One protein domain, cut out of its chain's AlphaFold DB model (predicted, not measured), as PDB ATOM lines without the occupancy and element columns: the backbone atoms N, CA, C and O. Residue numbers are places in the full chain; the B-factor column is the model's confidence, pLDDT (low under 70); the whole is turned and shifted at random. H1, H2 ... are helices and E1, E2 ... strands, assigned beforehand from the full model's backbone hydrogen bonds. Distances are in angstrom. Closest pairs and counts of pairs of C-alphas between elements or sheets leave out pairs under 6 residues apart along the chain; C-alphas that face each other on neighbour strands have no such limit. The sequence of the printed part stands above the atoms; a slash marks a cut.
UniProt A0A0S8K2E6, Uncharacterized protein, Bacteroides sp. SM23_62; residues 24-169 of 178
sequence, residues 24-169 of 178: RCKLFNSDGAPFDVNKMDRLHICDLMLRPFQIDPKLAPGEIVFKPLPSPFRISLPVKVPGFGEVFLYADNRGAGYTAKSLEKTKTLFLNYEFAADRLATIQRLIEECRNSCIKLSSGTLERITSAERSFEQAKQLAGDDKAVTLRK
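AT A GLANCE: This is residues 24 to 169 of the 178 residues of an uncharacterized protein of Bacteroides sp. SM23_62 (UniProt A0A0S8K2E6). Two small antiparallel sheets, E2-E5-E6 and E1-E4-E3, with their loops and the short helix H1 make a head, and a splayed helical hairpin of H2 and H3 reaches out from it. H2 and H3 come together where H2 begins and H3 ends and spread toward their link; residues 128 to 134 stick out at the far end. The printed part has 146 residues with three named helices and six named strands, in the order E1 H1 E2 E3 E4 E5 E6 H2 H3, and is of mixed class. The whole is compact, with a radius of gyration of the C-alphas of 16.1 A and spans of 46 by 38 by 31 A.

IN THESE COORDINATES: Find C-alpha 73 at (130.279, 74.227, 159.856); from there E5, residues 73 to 81, runs 24.0 A. Beside it are E6, residues 85 to 91, 19.0 A long, and E2, residues 44 to 47. The other sheet has E1, residues 24 to 26, beginning at C-alpha 24 at (117.253, 76.965, 165.360), E3, residues 58 to 60, and E4, residues 63 to 66. H1 is residues 37 to 40. H2, residues 111 to 132, runs 31.3 A, and H3, residues 139 to 156, runs 25.5 A to C-alpha 156 at (116.958, 90.754, 153.078).

HOW THE PARTS SIT: Start at E5, the inner strand of its sheet. E5 and E6 form a hairpin, antiparallel at 156 degrees, with N 79 and O 87 at 2.8 A. E2 is antiparallel to E5 at 142 degrees, with N 46 and O 74 at 3.0 A. H2 stands at this sheet's level, at a height of 0.9 A over the sheet; its closest C-alphas to E6 are those of Phe 115 and Ala 91, 4.9 A apart. H2 touches H3 with residues 113 to 120 alone, closest at the C-alphas of Ala 116 and Phe 152, 7.1 A apart. This helical hairpin runs opposite ways at a shallow tilt of 34 degrees, only just short of steep. In the other sheet E4 is the inner strand: it forms a hairpin with E3, antiparallel at 175 degrees, N 58 and O 65 at 2.8 A, and is antiparallel to E1 at 158 degrees, N 25 and O 64 at 2.8 A. H1 only grazes both sheets. In H2 and H3 every O i to N i+4 pair is within hydrogen-bond range; H1 is too short for such a pair.

THE WHOLE: Look from the C-alpha of Ala 60 to that of Cys 134, the two farthest apart, at 47.2 A. The printed part has no cut, and the one long link is E6 to H2, 19 residues. Residues 157 to 169 hold no named element, and residues 158 to 169 have pLDDT under 70, against a mean of 88.4 for the printed part of this model.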
ATOM      1  N   ARG A  24     118.559  77.166 165.985       95.81
ATOM      2  CA  ARG A  24     117.253  76.965 165.360       95.81
ATOM      3  C   ARG A  24     117.298  77.490 163.944       95.81
ATOM      4  O   ARG A  24     117.655  78.648 163.726       95.81
ATOM      5  N   CYS A  25     116.898  76.658 163.002       95.38
ATOM      6  CA  CYS A  25     116.810  77.006 161.600       95.38
ATOM      7  C   CYS A  25     115.364  76.871 161.130       95.38
ATOM      8  O   CYS A  25     114.677  75.931 161.524       95.38
ATOM      9  N   LYS A  26     114.923  77.788 160.267       94.56
ATOM     10  CA  LYS A  26     113.630  77.702 159.581       94.56
ATOM     11  C   LYS A  26     113.821  77.598 158.075       94.56
ATOM     12  O   LYS A  26     114.692  78.268 157.517       94.56
ATOM     13  N   LEU A  27     112.984  76.795 157.427       92.12
ATOM     14  CA  LEU A  27     112.981  76.598 155.984       92.12
ATOM     15  C   LEU A  27     111.550  76.465 155.458       92.12
ATOM     16  O   LEU A  27     110.729  75.732 156.007       92.12
ATOM     17  N   PHE A  28     111.283  77.145 154.351       89.50
ATOM     18  CA  PHE A  28     109.978  77.185 153.709       89.50
ATOM     19  C   PHE A  28     110.083  76.842 152.226       89.50
ATOM     20  O   PHE A  28     111.110  77.063 151.581       89.50
ATOM     21  N   ASN A  29     108.993  76.329 151.674       84.50
ATOM     22  CA  ASN A  29     108.795  76.211 150.240       84.50
ATOM     23  C   ASN A  29     108.541  77.597 149.616       84.50
ATOM     24  O   ASN A  29     108.324  78.596 150.308       84.50
ATOM     25  N   SER A  30     108.563  77.681 148.285       79.00
ATOM     26  CA  SER A  30     108.367  78.944 147.556       79.00
ATOM     27  C   SER A  30     106.998  79.595 147.792       79.00
ATOM     28  O   SER A  30     106.886  80.818 147.691       79.00
ATOM     29  N   ASP A  31     105.992  78.783 148.119       81.12
ATOM     30  CA  ASP A  31     104.621  79.174 148.478       81.12
ATOM     31  C   ASP A  31     104.480  79.648 149.941       81.12
ATOM     32  O   ASP A  31     103.410  80.101 150.348       81.12
ATOM     33  N   GLY A  32     105.557  79.576 150.731       82.38
ATOM     34  CA  GLY A  32     105.582  79.934 152.148       82.38
ATOM     35  C   GLY A  32     105.136  78.816 153.096       82.38
ATOM     36  O   GLY A  32     105.145  79.027 154.309       82.38
ATOM     37  N   ALA A  33     104.776  77.630 152.596       87.88
ATOM     38  CA  ALA A  33     104.509  76.481 153.455       87.88
ATOM     39  C   ALA A  33     105.808  75.991 154.126       87.88
ATOM     40  O   ALA A  33     106.879  76.081 153.514       87.88
ATOM     41  N   PRO A  34     105.756  75.455 155.361       92.12
ATOM     42  CA  PRO A  34     106.911  74.809 155.977       92.12
ATOM     43  C   PRO A  34     107.486  73.716 155.071       92.12
ATOM     44  O   PRO A  34     106.740  72.991 154.408       92.12
ATOM     45  N   PHE A  35     108.811  73.604 155.024       90.50
ATOM     46  CA  PHE A  35     109.460  72.571 154.224       90.50
ATOM     47  C   PHE A  35     109.129  71.172 154.764       90.50
ATOM     48  O   PHE A  35     109.072  70.961 155.976       90.50
ATOM     49  N   ASP A  36     108.897  70.222 153.861       90.62
ATOM     50  CA  ASP A  36     108.502  68.857 154.217       90.62
ATOM     51  C   ASP A  36     109.631  68.150 154.974       90.62
ATOM     52  O   ASP A  36     110.756  68.057 154.481       90.62
ATOM     53  N   VAL A  37     109.318  67.640 156.167       91.50
ATOM     54  CA  VAL A  37     110.275  66.941 157.030       91.50
ATOM     55  C   VAL A  37     110.844  65.690 156.357       91.50
ATOM     56  O   VAL A  37     112.020  65.392 156.534       91.50
ATOM     57  N   ASN A  38     110.070  65.011 155.503       87.94
ATOM     58  CA  ASN A  38     110.534  63.813 154.794       87.94
ATOM     59  C   ASN A  38     111.632  64.122 153.772       87.94
ATOM     60  O   ASN A  38     112.392  63.238 153.404       87.94
ATOM     61  N   LYS A  39     111.732  65.380 153.322       86.19
ATOM     62  CA  LYS A  39     112.785  65.854 152.411       86.19
ATOM     63  C   LYS A  39     114.019  66.373 153.154       86.19
ATOM     64  O   LYS A  39     114.957  66.850 152.521       86.19
ATOM     65  N   MET A  40     113.995  66.355 154.490       88.81
ATOM     66  CA  MET A  40     115.125  66.726 155.348       88.81
ATOM     67  C   MET A  40     115.999  65.527 155.728       88.81
ATOM     68  O   MET A  40     117.007  65.710 156.403       88.81
ATOM     69  N   ASP A  41     115.658  64.322 155.271       84.44
ATOM     70  CA  ASP A  41     116.456  63.098 155.423       84.44
ATOM     71  C   ASP A  41     117.889  63.246 154.879       84.44
ATOM     72  O   ASP A  41     118.832  62.648 155.391       84.44
ATOM     73  N   ARG A  42     118.060  64.100 153.867       87.38
ATOM     74  CA  ARG A  42     119.337  64.429 153.223       87.38
ATOM     75  C   ARG A  42     119.925  65.758 153.701       87.38
ATOM     76  O   ARG A  42     120.766  66.345 153.013       87.38
ATOM     77  N   LEU A  43     119.490  66.254 154.859       92.56
ATOM     78  CA  LEU A  43     120.152  67.353 155.553       92.56
ATOM     79  C   LEU A  43     121.548  66.905 155.985       92.56
ATOM     80  O   LEU A  43     121.691  65.953 156.747       92.56
ATOM     81  N   HIS A  44     122.572  67.644 155.570       93.56
ATOM     82  CA  HIS A  44     123.922  67.433 156.079       93.56
ATOM     83  C   HIS A  44     124.421  68.687 156.779       93.56
ATOM     84  O   HIS A  44     124.405  69.784 156.212       93.56
ATOM     85  N   ILE A  45     124.904  68.502 158.005       95.81
ATOM     86  CA  ILE A  45     125.701  69.498 158.710       95.81
ATOM     87  C   ILE A  45     127.144  69.009 158.664       95.81
ATOM     88  O   ILE A  45     127.484  67.991 159.265       95.81
ATOM     89  N   CYS A  46     127.976  69.714 157.905       95.12
ATOM     90  CA  CYS A  46     129.342  69.301 157.593       95.12
ATOM     91  C   CYS A  46     130.346  70.366 158.003       95.12
ATOM     92  O   CYS A  46     129.998  71.534 158.172       95.12
ATOM     93  N   ASP A  47     131.610  69.983 158.103       94.94
ATOM     94  CA  ASP A  47     132.696  70.954 158.126       94.94
ATOM     95  C   ASP A  47     132.910  71.600 156.741       94.94
ATOM     96  O   ASP A  47     132.201  71.326 155.763       94.94
ATOM     97  N   LEU A  48     133.909  72.480 156.637       92.88
ATOM     98  CA  LEU A  48     134.218  73.175 155.385       92.88
ATOM     99  C   LEU A  48     134.796  72.265 154.284       92.88
ATOM    100  O   LEU A  48     134.822  72.669 153.122       92.88
ATOM    101  N   MET A  49     135.194  71.040 154.633       93.38
ATOM    102  CA  MET A  49     135.702  70.008 153.725       93.38
ATOM    103  C   MET A  49     134.617  68.987 153.344       93.38
ATOM    104  O   MET A  49     134.938  67.934 152.798       93.38
ATOM    105  N   LEU A  50     133.340  69.283 153.629       90.81
ATOM    106  CA  LEU A  50     132.186  68.408 153.380       90.81
ATOM    107  C   LEU A  50     132.192  67.101 154.187       90.81
ATOM    108  O   LEU A  50     131.461  66.170 153.851       90.81
ATOM    109  N   ARG A  51     132.951  67.029 155.285       93.75
ATOM    110  CA  ARG A  51     132.907  65.878 156.192       93.75
ATOM    111  C   ARG A  51     131.718  66.039 157.144       93.75
ATOM    112  O   ARG A  51     131.642  67.065 157.827       93.75
ATOM    113  N   PRO A  52     130.783  65.073 157.197       93.31
ATOM    114  CA  PRO A  52     129.582  65.198 158.011       93.31
ATOM    115  C   PRO A  52     129.912  65.097 159.499       93.31
ATOM    116  O   PRO A  52     130.659  64.214 159.931       93.31
ATOM    117  N   PHE A  53     129.307  65.973 160.298       93.88
ATOM    118  CA  PHE A  53     129.295  65.812 161.745       93.88
ATOM    119  C   PHE A  53     128.309  64.711 162.132       93.88
ATOM    120  O   PHE A  53     127.190  64.657 161.628       93.88
ATOM    121  N   GLN A  54     128.713  63.853 163.068       91.62
ATOM    122  CA  GLN A  54     127.834  62.843 163.652       91.62
ATOM    123  C   GLN A  54     126.962  63.507 164.721       91.62
ATOM    124  O   GLN A  54     127.351  63.605 165.885       91.62
ATOM    125  N   ILE A  55     125.813  64.031 164.303       91.25
ATOM    126  CA  ILE A  55     124.832  64.668 165.183       91.25
ATOM    127  C   ILE A  55     123.421  64.194 164.866       91.25
ATOM    128  O   ILE A  55     123.136  63.765 163.754       91.25
ATOM    129  N   ASP A  56     122.543  64.338 165.853       90.62
ATOM    130  CA  ASP A  56     121.123  64.021 165.745       90.62
ATOM    131  C   ASP A  56     120.300  65.323 165.829       90.62
ATOM    132  O   ASP A  56     119.958  65.782 166.930       90.62
ATOM    133  N   PRO A  57     120.097  66.032 164.699       94.12
ATOM    134  CA  PRO A  57     119.270  67.227 164.671       94.12
ATOM    135  C   PRO A  57     117.798  66.854 164.872       94.12
ATOM    136  O   PRO A  57     117.277  65.930 164.257       94.12
ATOM    137  N   LYS A  58     117.081  67.636 165.680       95.62
ATOM    138  CA  LYS A  58     115.626  67.509 165.786       95.62
ATOM    139  C   LYS A  58     114.984  68.154 164.566       95.62
ATOM    140  O   LYS A  58     115.174  69.351 164.339       95.62
ATOM    141  N   LEU A  59     114.220  67.363 163.823       95.19
ATOM    142  CA  LEU A  59     113.527  67.787 162.612       95.19
ATOM    143  C   LEU A  59     112.024  67.901 162.871       95.19
ATOM    144  O   LEU A  59     111.416  67.037 163.501       95.19
ATOM    145  N   ALA A  60     111.429  68.972 162.363       95.12
ATOM    146  CA  ALA A  60     109.991  69.185 162.301       95.12
ATOM    147  C   ALA A  60     109.657  69.901 160.979       95.12
ATOM    148  O   ALA A  60     110.568  70.412 160.319       95.12
ATOM    149  N   PRO A  61     108.383  69.963 160.552       94.62
ATOM    150  CA  PRO A  61     108.012  70.682 159.336       94.62
ATOM    151  C   PRO A  61     108.565  72.116 159.328       94.62
ATOM    152  O   PRO A  61     108.198  72.949 160.155       94.62
ATOM    153  N   GLY A  62     109.470  72.389 158.390       93.12
ATOM    154  CA  GLY A  62     110.164  73.665 158.235       93.12
ATOM    155  C   GLY A  62     111.085  74.094 159.381       93.12
ATOM    156  O   GLY A  62     111.523  75.242 159.360       93.12
ATOM    157  N   GLU A  63     111.402  73.234 160.354       95.81
ATOM    158  CA  GLU A  63     112.287  73.562 161.481       95.81
ATOM    159  C   GLU A  63     113.371  72.497 161.683       95.81
ATOM    160  O   GLU A  63     113.113  71.294 161.671       95.81
ATOM    161  N   ILE A  64     114.600  72.963 161.906       95.69
ATOM    162  CA  ILE A  64     115.759  72.133 162.241       95.69
ATOM    163  C   ILE A  64     116.381  72.707 163.513       95.69
ATOM    164  O   ILE A  64     116.682  73.903 163.573       95.69
ATOM    165  N   VAL A  65     116.596  71.869 164.527       96.25
ATOM    166  CA  VAL A  65     117.192  72.286 165.804       96.25
ATOM    167  C   VAL A  65     118.345  71.373 166.192       96.25
ATOM    168  O   VAL A  65     118.183  70.161 166.286       96.25
ATOM    169  N   PHE A  66     119.508  71.951 166.482       95.12
ATOM    170  CA  PHE A  66     120.696  71.190 166.873       95.12
ATOM    171  C   PHE A  66     121.577  71.970 167.855       95.12
ATOM    172  O   PHE A  66     121.401  73.171 168.079       95.12
ATOM    173  N   LYS A  67     122.512  71.266 168.499       93.19
ATOM    174  CA  LYS A  67     123.498  71.886 169.393       93.19
ATOM    175  C   LYS A  67     124.601  72.570 168.574       93.19
ATOM    176  O   LYS A  67     124.964  72.047 167.523       93.19
ATOM    177  N   PRO A  68     125.178  73.683 169.053       88.25
ATOM    178  CA  PRO A  68     126.351  74.280 168.425       88.25
ATOM    179  C   PRO A  68     127.495  73.279 168.261       88.25
ATOM    180  O   PRO A  68     127.747  72.463 169.149       88.25
ATOM    181  N   LEU A  69     128.188  73.371 167.130       92.69
ATOM    182  CA  LEU A  69     129.328  72.521 166.804       92.69
ATOM    183  C   LEU A  69     130.650  73.174 167.242       92.69
ATOM    184  O   LEU A  69     130.749  74.405 167.253       92.69
ATOM    185  N   PRO A  70     131.674  72.371 167.592       87.50
ATOM    186  CA  PRO A  70     132.955  72.876 168.092       87.50
ATOM    187  C   PRO A  70     133.834  73.518 167.007       87.50
ATOM    188  O   PRO A  70     134.833  74.158 167.324       87.50
ATOM    189  N   SER A  71     133.494  73.346 165.730       92.62
ATOM    190  CA  SER A  71     134.273  73.837 164.589       92.62
ATOM    191  C   SER A  71     133.367  74.514 163.560       92.62
ATOM    192  O   SER A  71     132.159  74.252 163.567       92.62
ATOM    193  N   PRO A  72     133.921  75.375 162.681       97.00
ATOM    194  CA  PRO A  72     133.161  75.986 161.602       97.00
ATOM    195  C   PRO A  72     132.428  74.941 160.769       97.00
ATOM    196  O   PRO A  72     133.019  73.945 160.342       97.00
ATOM    197  N   PHE A  73     131.143  75.175 160.543       96.62
ATOM    198  CA  PHE A  73     130.279  74.227 159.856       96.62
ATOM    199  C   PHE A  73     129.440  74.902 158.775       96.62
ATOM    200  O   PHE A  73     129.244  76.117 158.765       96.62
ATOM    201  N   ARG A  74     128.907  74.083 157.878       96.88
ATOM    202  CA  ARG A  74     127.914  74.455 156.880       96.88
ATOM    203  C   ARG A  74     126.706  73.546 156.971       96.88
ATOM    204  O   ARG A  74     126.817  72.387 157.368       96.88
ATOM    205  N   ILE A  75     125.566  74.083 156.580       96.62
ATOM    206  CA  ILE A  75     124.304  73.364 156.476       96.62
ATOM    207  C   ILE A  75     124.033  73.173 154.991       96.62
ATOM    208  O   ILE A  75     124.127  74.128 154.221       96.62
ATOM    209  N   SER A  76     123.700  71.958 154.574       94.62
ATOM    210  CA  SER A  76     123.355  71.671 153.186       94.62
ATOM    211  C   SER A  76     122.108  70.819 153.081       94.62
ATOM    212  O   SER A  76     121.882  69.925 153.898       94.62
ATOM    213  N   LEU A  77     121.287  71.126 152.082       93.06
ATOM    214  CA  LEU A  77     120.027  70.441 151.851       93.06
ATOM    215  C   LEU A  77     119.722  70.409 150.345       93.06
ATOM    216  O   LEU A  77     119.881  71.440 149.678       93.06
ATOM    217  N   PRO A  78     119.274  69.269 149.796       89.81
ATOM    218  CA  PRO A  78     118.734  69.232 148.449       89.81
ATOM    219  C   PRO A  78     117.376  69.940 148.406       89.81
ATOM    220  O   PRO A  78     116.466  69.660 149.186       89.81
ATOM    221  N   VAL A  79     117.229  70.870 147.469       85.69
ATOM    222  CA  VAL A  79     115.983  71.595 147.225       85.69
ATOM    223  C   VAL A  79     115.614  71.453 145.757       85.69
ATOM    224  O   VAL A  79     116.453  71.598 144.868       85.69
ATOM    225  N   LYS A  80     114.335  71.184 145.486       83.25
ATOM    226  CA  LYS A  80     113.815  71.174 144.119       83.25
ATOM    227  C   LYS A  80     113.629  72.607 143.630       83.25
ATOM    228  O   LYS A  80     112.812  73.350 144.171       83.25
ATOM    229  N   VAL A  81     114.355  72.970 142.583       80.19
ATOM    230  CA  VAL A  81     114.299  74.279 141.939       80.19
ATOM    231  C   VAL A  81     113.649  74.123 140.557       80.19
ATOM    232  O   VAL A  81     114.143  73.344 139.733       80.19
ATOM    233  N   PRO A  82     112.541  74.834 140.268       76.88
ATOM    234  CA  PRO A  82     111.907  74.804 138.950       76.88
ATOM    235  C   PRO A  82     112.901  75.114 137.823       76.88
ATOM    236  O   PRO A  82     113.664  76.073 137.912       76.88
ATOM    237  N   GLY A  83     112.913  74.285 136.777       83.06
ATOM    238  CA  GLY A  83     113.834  74.411 135.638       83.06
ATOM    239  C   GLY A  83     115.252  73.870 135.865       83.06
ATOM    240  O   GLY A  83     115.983  73.708 134.897       83.06
ATOM    241  N   PHE A  84     115.634  73.543 137.105       81.31
ATOM    242  CA  PHE A  84     116.966  73.018 137.443       81.31
ATOM    243  C   PHE A  84     116.935  71.604 138.034       81.31
ATOM    244  O   PHE A  84     117.950  70.917 138.028       81.31
ATOM    245  N   GLY A  85     115.779  71.153 138.528       86.25
ATOM    246  CA  GLY A  85     115.655  69.853 139.184       86.25
ATOM    247  C   GLY A  85     116.052  69.927 140.656       86.25
ATOM    248  O   GLY A  85     115.755  70.911 141.330       86.25
ATOM    249  N   GLU A  86     116.659  68.868 141.182       87.12
ATOM    250  CA  GLU A  86     117.130  68.822 142.567       87.12
ATOM    251  C   GLU A  86     118.547  69.402 142.664       87.12
ATOM    252  O   GLU A  86     119.460  68.949 141.977       87.12
ATOM    253  N   VAL A  87     118.729  70.419 143.508       88.75
ATOM    254  CA  VAL A  87     120.000  71.131 143.668       88.75
ATOM    255  C   VAL A  87     120.381  71.164 145.140       88.75
ATOM    256  O   VAL A  87     119.567  71.528 145.987       88.75
ATOM    257  N   PHE A  88     121.633  70.832 145.451       90.19
ATOM    258  CA  PHE A  88     122.176  71.038 146.790       90.19
ATOM    259  C   PHE A  88     122.462  72.516 147.025       90.19
ATOM    260  O   PHE A  88     123.268  73.130 146.321       90.19
ATOM    261  N   LEU A  89     121.802  73.077 148.033       92.00
ATOM    262  CA  LEU A  89     122.074  74.419 148.525       92.00
ATOM    263  C   LEU A  89     122.939  74.340 149.779       92.00
ATOM    264  O   LEU A  89     122.819  73.401 150.565       92.00
ATOM    265  N   TYR A  90     123.801  75.339 149.951       94.25
ATOM    266  CA  TYR A  90     124.736  75.439 151.066       94.25
ATOM    267  C   TYR A  90     124.521  76.760 151.785       94.25
ATOM    268  O   TYR A  90     124.427  77.802 151.139       94.25
ATOM    269  N   ALA A  91     124.428  76.688 153.107       96.44
ATOM    270  CA  ALA A  91     124.471  77.819 154.010       96.44
ATOM    271  C   ALA A  91     125.757  77.682 154.830       96.44
ATOM    272  O   ALA A  91     125.911  76.721 155.591       96.44
ATOM    273  N   ASP A  92     126.704  78.590 154.646       95.69
ATOM    274  CA  ASP A  92     128.050  78.497 155.209       95.69
ATOM    275  C   ASP A  92     128.653  79.849 155.594       95.69
ATOM    276  O   ASP A  92     129.873  79.973 155.693       95.69
ATOM    277  N   ASN A  93     127.815  80.857 155.860       96.12
ATOM    278  CA  ASN A  93     128.268  82.169 156.326       96.12
ATOM    279  C   ASN A  93     129.296  82.802 155.370       96.12
ATOM    280  O   ASN A  93     130.401  83.191 155.749       96.12
ATOM    281  N   ARG A  94     128.927  82.869 154.094       95.69
ATOM    282  CA  ARG A  94     129.691  83.431 152.975       95.69
ATOM    283  C   ARG A  94     131.032  82.735 152.764       95.69
ATOM    284  O   ARG A  94     131.978  83.362 152.288       95.69
ATOM    285  N   GLY A  95     131.100  81.438 153.052       94.31
ATOM    286  CA  GLY A  95     132.303  80.610 152.964       94.31
ATOM    287  C   GLY A  95     133.134  80.534 154.249       94.31
ATOM    288  O   GLY A  95     134.070  79.740 154.305       94.31
ATOM    289  N   ALA A  96     132.818  81.318 155.287       95.88
ATOM    290  CA  ALA A  96     133.583  81.320 156.540       95.88
ATOM    291  C   ALA A  96     133.239  80.142 157.475       95.88
ATOM    292  O   ALA A  96     134.010  79.804 158.373       95.88
ATOM    293  N   GLY A  97     132.073  79.529 157.281       96.62
ATOM    294  CA  GLY A  97     131.456  78.590 158.205       96.62
ATOM    295  C   GLY A  97     130.742  79.287 159.362       96.62
ATOM    296  O   GLY A  97     131.160  80.331 159.872       96.62
ATOM    297  N   TYR A  98     129.641  78.690 159.805       96.88
ATOM    298  CA  TYR A  98     128.977  79.086 161.036       96.88
ATOM    299  C   TYR A  98     129.760  78.588 162.247       96.88
ATOM    300  O   TYR A  98     130.304  77.489 162.255       96.88
ATOM    301  N   THR A  99     129.773  79.390 163.304       95.19
ATOM    302  CA  THR A  99     130.340  79.054 164.611       95.19
ATOM    303  C   THR A  99     129.334  79.409 165.702       95.19
ATOM    304  O   THR A  99     128.413  80.198 165.479       95.19
ATOM    305  N   ALA A 100     129.523  78.883 166.915       91.62
ATOM    306  CA  ALA A 100     128.713  79.296 168.066       91.62
ATOM    307  C   ALA A 100     128.728  80.827 168.253       91.62
ATOM    308  O   ALA A 100     127.689  81.435 168.496       91.62
ATOM    309  N   LYS A 101     129.895  81.452 168.042       91.44
ATOM    310  CA  LYS A 101     130.079  82.905 168.122       91.44
ATOM    311  C   LYS A 101     129.330  83.651 167.014       91.44
ATOM    312  O   LYS A 101     128.655  84.634 167.301       91.44
ATOM    313  N   SER A 102     129.400  83.194 165.760       92.94
ATOM    314  CA  SER A 102     128.702  83.868 164.651       92.94
ATOM    315  C   SER A 102     127.175  83.779 164.767       92.94
ATOM    316  O   SER A 102     126.471  84.599 164.187       92.94
ATOM    317  N   LEU A 103     126.659  82.797 165.514       91.69
ATOM    318  CA  LEU A 103     125.226  82.574 165.733       91.69
ATOM    319  C   LEU A 103     124.732  83.030 167.117       91.69
ATOM    320  O   LEU A 103     123.552  82.876 167.437       91.69
ATOM    321  N   GLU A 104     125.596  83.627 167.939       88.69
ATOM    322  CA  GLU A 104     125.281  84.003 169.321       88.69
ATOM    323  C   GLU A 104     124.055  84.928 169.404       88.69
ATOM    324  O   GLU A 104     123.123  84.676 170.174       88.69
ATOM    325  N   LYS A 105     124.000  85.951 168.543       86.56
ATOM    326  CA  LYS A 105     122.898  86.930 168.488       86.56
ATOM    327  C   LYS A 105     121.727  86.486 167.605       86.56
ATOM    328  O   LYS A 105     120.644  87.060 167.685       86.56
ATOM    329  N   THR A 106     121.908  85.441 166.804       87.38
ATOM    330  CA  THR A 106     120.883  84.928 165.890       87.38
ATOM    331  C   THR A 106     119.864  84.106 166.668       87.38
ATOM    332  O   THR A 106     120.209  83.099 167.284       87.38
ATOM    333  N   LYS A 107     118.595  84.532 166.700       87.94
ATOM    334  CA  LYS A 107     117.517  83.742 167.330       87.94
ATOM    335  C   LYS A 107     117.109  82.554 166.456       87.94
ATOM    336  O   LYS A 107     116.995  81.442 166.960       87.94
ATOM    337  N   THR A 108     116.951  82.818 165.162       91.62
ATOM    338  CA  THR A 108     116.539  81.853 164.142       91.62
ATOM    339  C   THR A 108     117.331  82.118 162.872       91.62
ATOM    340  O   THR A 108     117.430  83.265 162.437       91.62
ATOM    341  N   LEU A 109     117.880  81.066 162.274       93.00
ATOM    342  CA  LEU A 109     118.557  81.117 160.985       93.00
ATOM    343  C   LEU A 109     117.566  80.734 159.877       93.00
ATOM    344  O   LEU A 109     117.137  79.584 159.789       93.00
ATOM    345  N   PHE A 110     117.174  81.685 159.034       93.12
ATOM    346  CA  PHE A 110     116.271  81.405 157.914       93.12
ATOM    347  C   PHE A 110     117.062  80.858 156.725       93.12
ATOM    348  O   PHE A 110     117.704  81.612 155.996       93.12
ATOM    349  N   LEU A 111     117.004  79.544 156.506       93.62
ATOM    350  CA  LEU A 111     117.845  78.862 155.521       93.62
ATOM    351  C   LEU A 111     117.563  79.299 154.084       93.62
ATOM    352  O   LEU A 111     118.496  79.386 153.298       93.62
ATOM    353  N   ASN A 112     116.322  79.660 153.736       91.12
ATOM    354  CA  ASN A 112     116.020  80.232 152.416       91.12
ATOM    355  C   ASN A 112     116.878  81.469 152.114       91.12
ATOM    356  O   ASN A 112     117.366  81.626 150.996       91.12
ATOM    357  N   TYR A 113     117.038  82.343 153.114       91.69
ATOM    358  CA  TYR A 113     117.837  83.555 152.995       91.69
ATOM    359  C   TYR A 113     119.325  83.214 152.930       91.69
ATOM    360  O   TYR A 113     120.010  83.659 152.014       91.69
ATOM    361  N   GLU A 114     119.808  82.379 153.851       94.44
ATOM    362  CA  GLU A 114     121.224  82.010 153.903       94.44
ATOM    363  C   GLU A 114     121.692  81.289 152.635       94.44
ATOM    364  O   GLU A 114     122.708  81.672 152.064       94.44
ATOM    365  N   PHE A 115     120.904  80.343 152.116       94.06
ATOM    366  CA  PHE A 115     121.195  79.670 150.850       94.06
ATOM    367  C   PHE A 115     121.307  80.649 149.678       94.06
ATOM    368  O   PHE A 115     122.232  80.548 148.869       94.06
ATOM    369  N   ALA A 116     120.375  81.600 149.569       92.69
ATOM    370  CA  ALA A 116     120.415  82.605 148.509       92.69
ATOM    371  C   ALA A 116     121.658  83.495 148.638       92.69
ATOM    372  O   ALA A 116     122.332  83.793 147.652       92.69
ATOM    373  N   ALA A 117     121.981  83.877 149.866       94.31
ATOM    374  CA  ALA A 117     123.068  84.781 150.149       94.31
ATOM    375  C   ALA A 117     124.452  84.145 149.932       94.31
ATOM    376  O   ALA A 117     125.347  84.789 149.386       94.31
ATOM    377  N   ASP A 118     124.621  82.869 150.280       95.62
ATOM    378  CA  ASP A 118     125.849  82.116 150.004       95.62
ATOM    379  C   ASP A 118     126.017  81.798 148.522       95.62
ATOM    380  O   ASP A 118     127.132  81.856 147.983       95.62
ATOM    381  N   ARG A 119     124.906  81.561 147.816       93.38
ATOM    382  CA  ARG A 119     124.943  81.424 146.362       93.38
ATOM    383  C   ARG A 119     125.372  82.725 145.688       93.38
ATOM    384  O   ARG A 119     126.221  82.669 144.800       93.38
ATOM    385  N   LEU A 120     124.844  83.872 146.116       94.69
ATOM    386  CA  LEU A 120     125.257  85.177 145.592       94.69
ATOM    387  C   LEU A 120     126.715  85.493 145.909       94.69
ATOM    388  O   LEU A 120     127.444  85.881 145.003       94.69
ATOM    389  N   ALA A 121     127.176  85.239 147.133       95.56
ATOM    390  CA  ALA A 121     128.586  85.418 147.478       95.56
ATOM    391  C   ALA A 121     129.507  84.559 146.601       95.56
ATOM    392  O   ALA A 121     130.570  85.003 146.178       95.56
ATOM    393  N   THR A 122     129.080  83.337 146.275       94.69
ATOM    394  CA  THR A 122     129.807  82.459 145.349       94.69
ATOM    395  C   THR A 122     129.827  83.010 143.929       94.69
ATOM    396  O   THR A 122     130.885  83.036 143.309       94.69
ATOM    397  N   ILE A 123     128.693  83.503 143.430       94.69
ATOM    398  CA  ILE A 123     128.617  84.148 142.113       94.69
ATOM    399  C   ILE A 123     129.523  85.385 142.063       94.69
ATOM    400  O   ILE A 123     130.264  85.546 141.103       94.69
ATOM    401  N   GLN A 124     129.525  86.221 143.100       94.88
ATOM    402  CA  GLN A 124     130.357  87.425 143.165       94.88
ATOM    403  C   GLN A 124     131.855  87.102 143.156       94.88
ATOM    404  O   GLN A 124     132.605  87.736 142.415       94.88
ATOM    405  N   ARG A 125     132.288  86.075 143.902       95.62
ATOM    406  CA  ARG A 125     133.674  85.578 143.832       95.62
ATOM    407  C   ARG A 125     134.031  85.096 142.423       95.62
ATOM    408  O   ARG A 125     135.069  85.482 141.903       95.62
ATOM    409  N   LEU A 126     133.142  84.342 141.774       95.38
ATOM    410  CA  LEU A 126     133.357  83.866 140.401       95.38
ATOM    411  C   LEU A 126     133.429  85.011 139.378       95.38
ATOM    412  O   LEU A 126     134.248  84.960 138.468       95.38
ATOM    413  N   ILE A 127     132.605  86.056 139.516       95.38
ATOM    414  CA  ILE A 127     132.682  87.252 138.659       95.38
ATOM    415  C   ILE A 127     134.055  87.909 138.794       95.38
ATOM    416  O   ILE A 127     134.664  88.284 137.792       95.38
ATOM    417  N   GLU A 128     134.540  88.039 140.026       95.56
ATOM    418  CA  GLU A 128     135.843  88.625 140.314       95.56
ATOM    419  C   GLU A 128     136.986  87.774 139.737       95.56
ATOM    420  O   GLU A 128     137.888  88.300 139.089       95.56
ATOM    421  N   GLU A 129     136.914  86.448 139.866       96.69
ATOM    422  CA  GLU A 129     137.858  85.515 139.236       96.69
ATOM    423  C   GLU A 129     137.839  85.606 137.703       96.69
ATOM    424  O   GLU A 129     138.899  85.658 137.072       96.69
ATOM    425  N   CYS A 130     136.654  85.690 137.086       96.06
ATOM    426  CA  CYS A 130     136.520  85.919 135.649       96.06
ATOM    427  C   CYS A 130     137.167  87.244 135.236       96.06
ATOM    428  O   CYS A 130     137.922  87.273 134.265       96.06
ATOM    429  N   ARG A 131     136.927  88.325 135.992       94.69
ATOM    430  CA  ARG A 131     137.524  89.645 135.749       94.69
ATOM    431  C   ARG A 131     139.049  89.584 135.806       94.69
ATOM    432  O   ARG A 131     139.704  90.077 134.889       94.69
ATOM    433  N   ASN A 132     139.595  88.926 136.826       96.75
ATOM    434  CA  ASN A 132     141.037  88.739 137.011       96.75
ATOM    435  C   ASN A 132     141.658  87.833 135.938       96.75
ATOM    436  O   ASN A 132     142.832  87.983 135.611       96.75
ATOM    437  N   SER A 133     140.855  86.954 135.340       97.44
ATOM    438  CA  SER A 133     141.250  86.084 134.226       97.44
ATOM    439  C   SER A 133     140.936  86.680 132.844       97.44
ATOM    440  O   SER A 133     141.022  85.976 131.842       97.44
ATOM    441  N   CYS A 134     140.523  87.953 132.769       96.25
ATOM    442  CA  CYS A 134     140.092  88.629 131.538       96.25
ATOM    443  C   CYS A 134     138.942  87.929 130.775       96.25
ATOM    444  O   CYS A 134     138.736  88.174 129.584       96.25
ATOM    445  N   ILE A 135     138.154  87.093 131.454       96.56
ATOM    446  CA  ILE A 135     136.973  86.421 130.907       96.56
ATOM    447  C   ILE A 135     135.788  87.387 130.963       96.56
ATOM    448  O   ILE A 135     135.401  87.866 132.029       96.56
ATOM    449  N   LYS A 136     135.174  87.655 129.806       93.94
ATOM    450  CA  LYS A 136     133.988  88.515 129.706       93.94
ATOM    451  C   LYS A 136     132.708  87.696 129.843       93.94
ATOM    452  O   LYS A 136     132.468  86.778 129.063       93.94
ATOM    453  N   LEU A 137     131.864  88.073 130.799       94.12
ATOM    454  CA  LEU A 137     130.510  87.534 130.926       94.12
ATOM    455  C   LEU A 137     129.581  88.183 129.895       94.12
ATOM    456  O   LEU A 137     129.714  89.366 129.585       94.12
ATOM    457  N   SER A 138     128.627  87.411 129.370       95.75
ATOM    458  CA  SER A 138     127.622  87.941 128.443       95.75
ATOM    459  C   SER A 138     126.662  88.904 129.149       95.75
ATOM    460  O   SER A 138     126.368  88.738 130.337       95.75
ATOM    461  N   SER A 139     126.119  89.877 128.410       93.88
ATOM    462  CA  SER A 139     125.137  90.842 128.931       93.88
ATOM    463  C   SER A 139     123.936  90.152 129.578       93.88
ATOM    464  O   SER A 139     123.607  90.447 130.721       93.88
ATOM    465  N   GLY A 140     123.363  89.139 128.918       95.69
ATOM    466  CA  GLY A 140     122.240  88.377 129.473       95.69
ATOM    467  C   GLY A 140     122.581  87.620 130.766       95.69
ATOM    468  O   GLY A 140     121.715  87.421 131.616       95.69
ATOM    469  N   THR A 141     123.841  87.216 130.966       93.19
ATOM    470  CA  THR A 141     124.277  86.625 132.244       93.19
ATOM    471  C   THR A 141     124.332  87.687 133.337       93.19
ATOM    472  O   THR A 141     123.810  87.463 134.428       93.19
ATOM    473  N   LEU A 142     124.914  88.850 133.037       94.06
ATOM    474  CA  LEU A 142     125.001  89.972 133.972       94.06
ATOM    475  C   LEU A 142     123.611  90.470 134.384       94.06
ATOM    476  O   LEU A 142     123.356  90.627 135.573       94.06
ATOM    477  N   GLU A 143     122.678  90.612 133.443       95.25
ATOM    478  CA  GLU A 143     121.293  91.012 133.724       95.25
ATOM    479  C   GLU A 143     120.591  90.046 134.687       95.25
ATOM    480  O   GLU A 143     119.929  90.471 135.640       95.25
ATOM    481  N   ARG A 144     120.770  88.732 134.489       92.94
ATOM    482  CA  ARG A 144     120.215  87.705 135.385       92.94
ATOM    483  C   ARG A 144     120.820  87.783 136.784       92.94
ATOM    484  O   ARG A 144     120.084  87.639 137.760       92.94
ATOM    485  N   ILE A 145     122.128  88.026 136.886       93.94
ATOM    486  CA  ILE A 145     122.820  88.209 138.168       93.94
ATOM    487  C   ILE A 145     122.276  89.452 138.880       93.94
ATOM    488  O   ILE A 145     121.816  89.341 140.014       93.94
ATOM    489  N   THR A 146     122.210  90.597 138.200       94.81
ATOM    490  CA  THR A 146     121.672  91.843 138.763       94.81
ATOM    491  C   THR A 146     120.212  91.696 139.205       94.81
ATOM    492  O   THR A 146     119.817  92.206 140.255       94.81
ATOM    493  N   SER A 147     119.385  90.973 138.443       93.62
ATOM    494  CA  SER A 147     118.010  90.671 138.850       93.62
ATOM    495  C   SER A 147     117.962  89.816 140.120       93.62
ATOM    496  O   SER A 147     117.158  90.095 141.010       93.62
ATOM    497  N   ALA A 148     118.819  88.797 140.227       91.62
ATOM    498  CA  ALA A 148     118.903  87.936 141.406       91.62
ATOM    499  C   ALA A 148     119.372  88.704 142.655       91.62
ATOM    500  O   ALA A 148     118.779  88.543 143.721       91.62
ATOM    501  N   GLU A 149     120.367  89.584 142.520       93.56
ATOM    502  CA  GLU A 149     120.823  90.479 143.592       93.56
ATOM    503  C   GLU A 149     119.698  91.404 144.068       93.56
ATOM    504  O   GLU A 149     119.462  91.531 145.269       93.56
ATOM    505  N   ARG A 150     118.924  91.985 143.142       92.88
ATOM    506  CA  ARG A 150     117.772  92.827 143.494       92.88
ATOM    507  C   ARG A 150     116.709  92.047 144.269       92.88
ATOM    508  O   ARG A 150     116.218  92.531 145.288       92.88
ATOM    509  N   SER A 151     116.354  90.847 143.808       88.38
ATOM    510  CA  SER A 151     115.408  89.976 144.518       88.38
ATOM    511  C   SER A 151     115.919  89.586 145.905       88.38
ATOM    512  O   SER A 151     115.135  89.494 146.850       88.38
ATOM    513  N   PHE A 152     117.228  89.381 146.048       90.62
ATOM    514  CA  PHE A 152     117.845  89.078 147.329       90.62
ATOM    515  C   PHE A 152     117.812  90.262 148.298       90.62
ATOM    516  O   PHE A 152     117.427  90.077 149.449       90.62
ATOM    517  N   GLU A 153     118.135  91.476 147.852       90.00
ATOM    518  CA  GLU A 153     118.063  92.668 148.705       90.00
ATOM    519  C   GLU A 153     116.627  92.947 149.176       90.00
ATOM    520  O   GLU A 153     116.405  93.263 150.345       90.00
ATOM    521  N   GLN A 154     115.627  92.718 148.318       85.56
ATOM    522  CA  GLN A 154     114.219  92.766 148.727       85.56
ATOM    523  C   GLN A 154     113.892  91.720 149.805       85.56
ATOM    524  O   GLN A 154     113.189  92.021 150.769       85.56
ATOM    525  N   ALA A 155     114.410  90.496 149.675       82.38
ATOM    526  CA  ALA A 155     114.216  89.447 150.675       82.38
ATOM    527  C   ALA A 155     114.956  89.745 151.991       82.38
ATOM    528  O   ALA A 155     114.437  89.453 153.065       82.38
ATOM    529  N   LYS A 156     116.142  90.359 151.923       83.00
ATOM    530  CA  LYS A 156     116.958  90.754 153.078       83.00
ATOM    531  C   LYS A 156     116.251  91.760 153.976       83.00
ATOM    532  O   LYS A 156     116.302  91.621 155.190       83.00
ATOM    533  N   GLN A 157     115.559  92.734 153.391       73.56
ATOM    534  CA  GLN A 157     114.777  93.727 154.139       73.56
ATOM    535  C   GLN A 157     113.625  93.098 154.938       73.56
ATOM    536  O   GLN A 157     113.146  93.684 155.902       73.56
ATOM    537  N   LEU A 158     113.204  91.894 154.547       67.88
ATOM    538  CA  LEU A 158     112.165  91.110 155.207       67.88
ATOM    539  C   LEU A 158     112.745  90.025 156.139       67.88
ATOM    540  O   LEU A 158     112.006  89.399 156.898       67.88
ATOM    541  N   ALA A 159     114.059  89.780 156.091       60.00
ATOM    542  CA  ALA A 159     114.729  88.751 156.875       60.00
ATOM    543  C   ALA A 159     114.909  89.224 158.327       60.00
ATOM    544  O   ALA A 159     115.704  90.113 158.618       60.00
ATOM    545  N   GLY A 160     114.154  88.619 159.245       53.59
ATOM    546  CA  GLY A 160     114.142  88.976 160.670       53.59
ATOM    547  C   GLY A 160     112.739  89.115 161.252       53.59
ATOM    548  O   GLY A 160     112.583  89.075 162.471       53.59
ATOM    549  N   ASP A 161     111.721  89.209 160.395       51.03
ATOM    550  CA  ASP A 161     110.325  89.216 160.804       51.03
ATOM    551  C   ASP A 161     109.721  87.829 160.547       51.03
ATOM    552  O   ASP A 161     109.580  87.399 159.399       51.03
ATOM    553  N   ASP A 162     109.343  87.105 161.607       51.03
ATOM    554  CA  ASP A 162     108.630  85.818 161.498       51.03
ATOM    555  C   ASP A 162     107.347  85.945 160.635       51.03
ATOM    556  O   ASP A 162     106.834  84.948 160.126       51.03
ATOM    557  N   LYS A 163     106.850  87.176 160.422       45.28
ATOM    558  CA  LYS A 163     105.681  87.515 159.597       45.28
ATOM    559  C   LYS A 163     105.965  87.680 158.098       45.28
ATOM    560  O   LYS A 163     105.017  87.696 157.309       45.28
ATOM    561  N   ALA A 164     107.225  87.774 157.669       45.66
ATOM    562  CA  ALA A 164     107.579  87.974 156.260       45.66
ATOM    563  C   ALA A 164     107.184  86.794 155.356       45.66
ATOM    564  O   ALA A 164     106.856  86.985 154.184       45.66
ATOM    565  N   VAL A 165     107.149  85.579 155.910       48.59
ATOM    566  CA  VAL A 165     106.700  84.374 155.194       48.59
ATOM    567  C   VAL A 165     105.192  84.438 154.901       48.59
ATOM    568  O   VAL A 165     104.741  83.990 153.848       48.59
ATOM    569  N   THR A 166     104.413  85.095 155.764       39.44
ATOM    570  CA  THR A 166     102.955  85.247 155.628       39.44
ATOM    571  C   THR A 166     102.556  86.288 154.571       39.44
ATOM    572  O   THR A 166     101.487  86.177 153.972       39.44
ATOM    573  N   LEU A 167     103.405  87.278 154.270       37.94
ATOM    574  CA  LEU A 167     103.072  88.368 153.337       37.94
ATOM    575  C   LEU A 167     103.055  87.953 151.856       37.94
ATOM    576  O   LEU A 167     102.409  88.624 151.048       37.94
ATOM    577  N   ARG A 168     103.676  86.824 151.476       42.38
ATOM    578  CA  ARG A 168     103.551  86.294 150.103       42.38
ATOM    579  C   ARG A 168     102.145  85.784 149.781       42.38
ATOM    580  O   ARG A 168     101.747  85.877 148.623       42.38
ATOM    581  N   LYS A 169     101.353  85.367 150.782       39.19
ATOM    582  CA  LYS A 169      99.934  85.012 150.580       39.19
ATOM    583  C   LYS A 169      99.077  86.197 150.116       39.19
ATOM    584  O   LYS A 169      98.068  85.971 149.463       39.19
TER     585      LYS A 169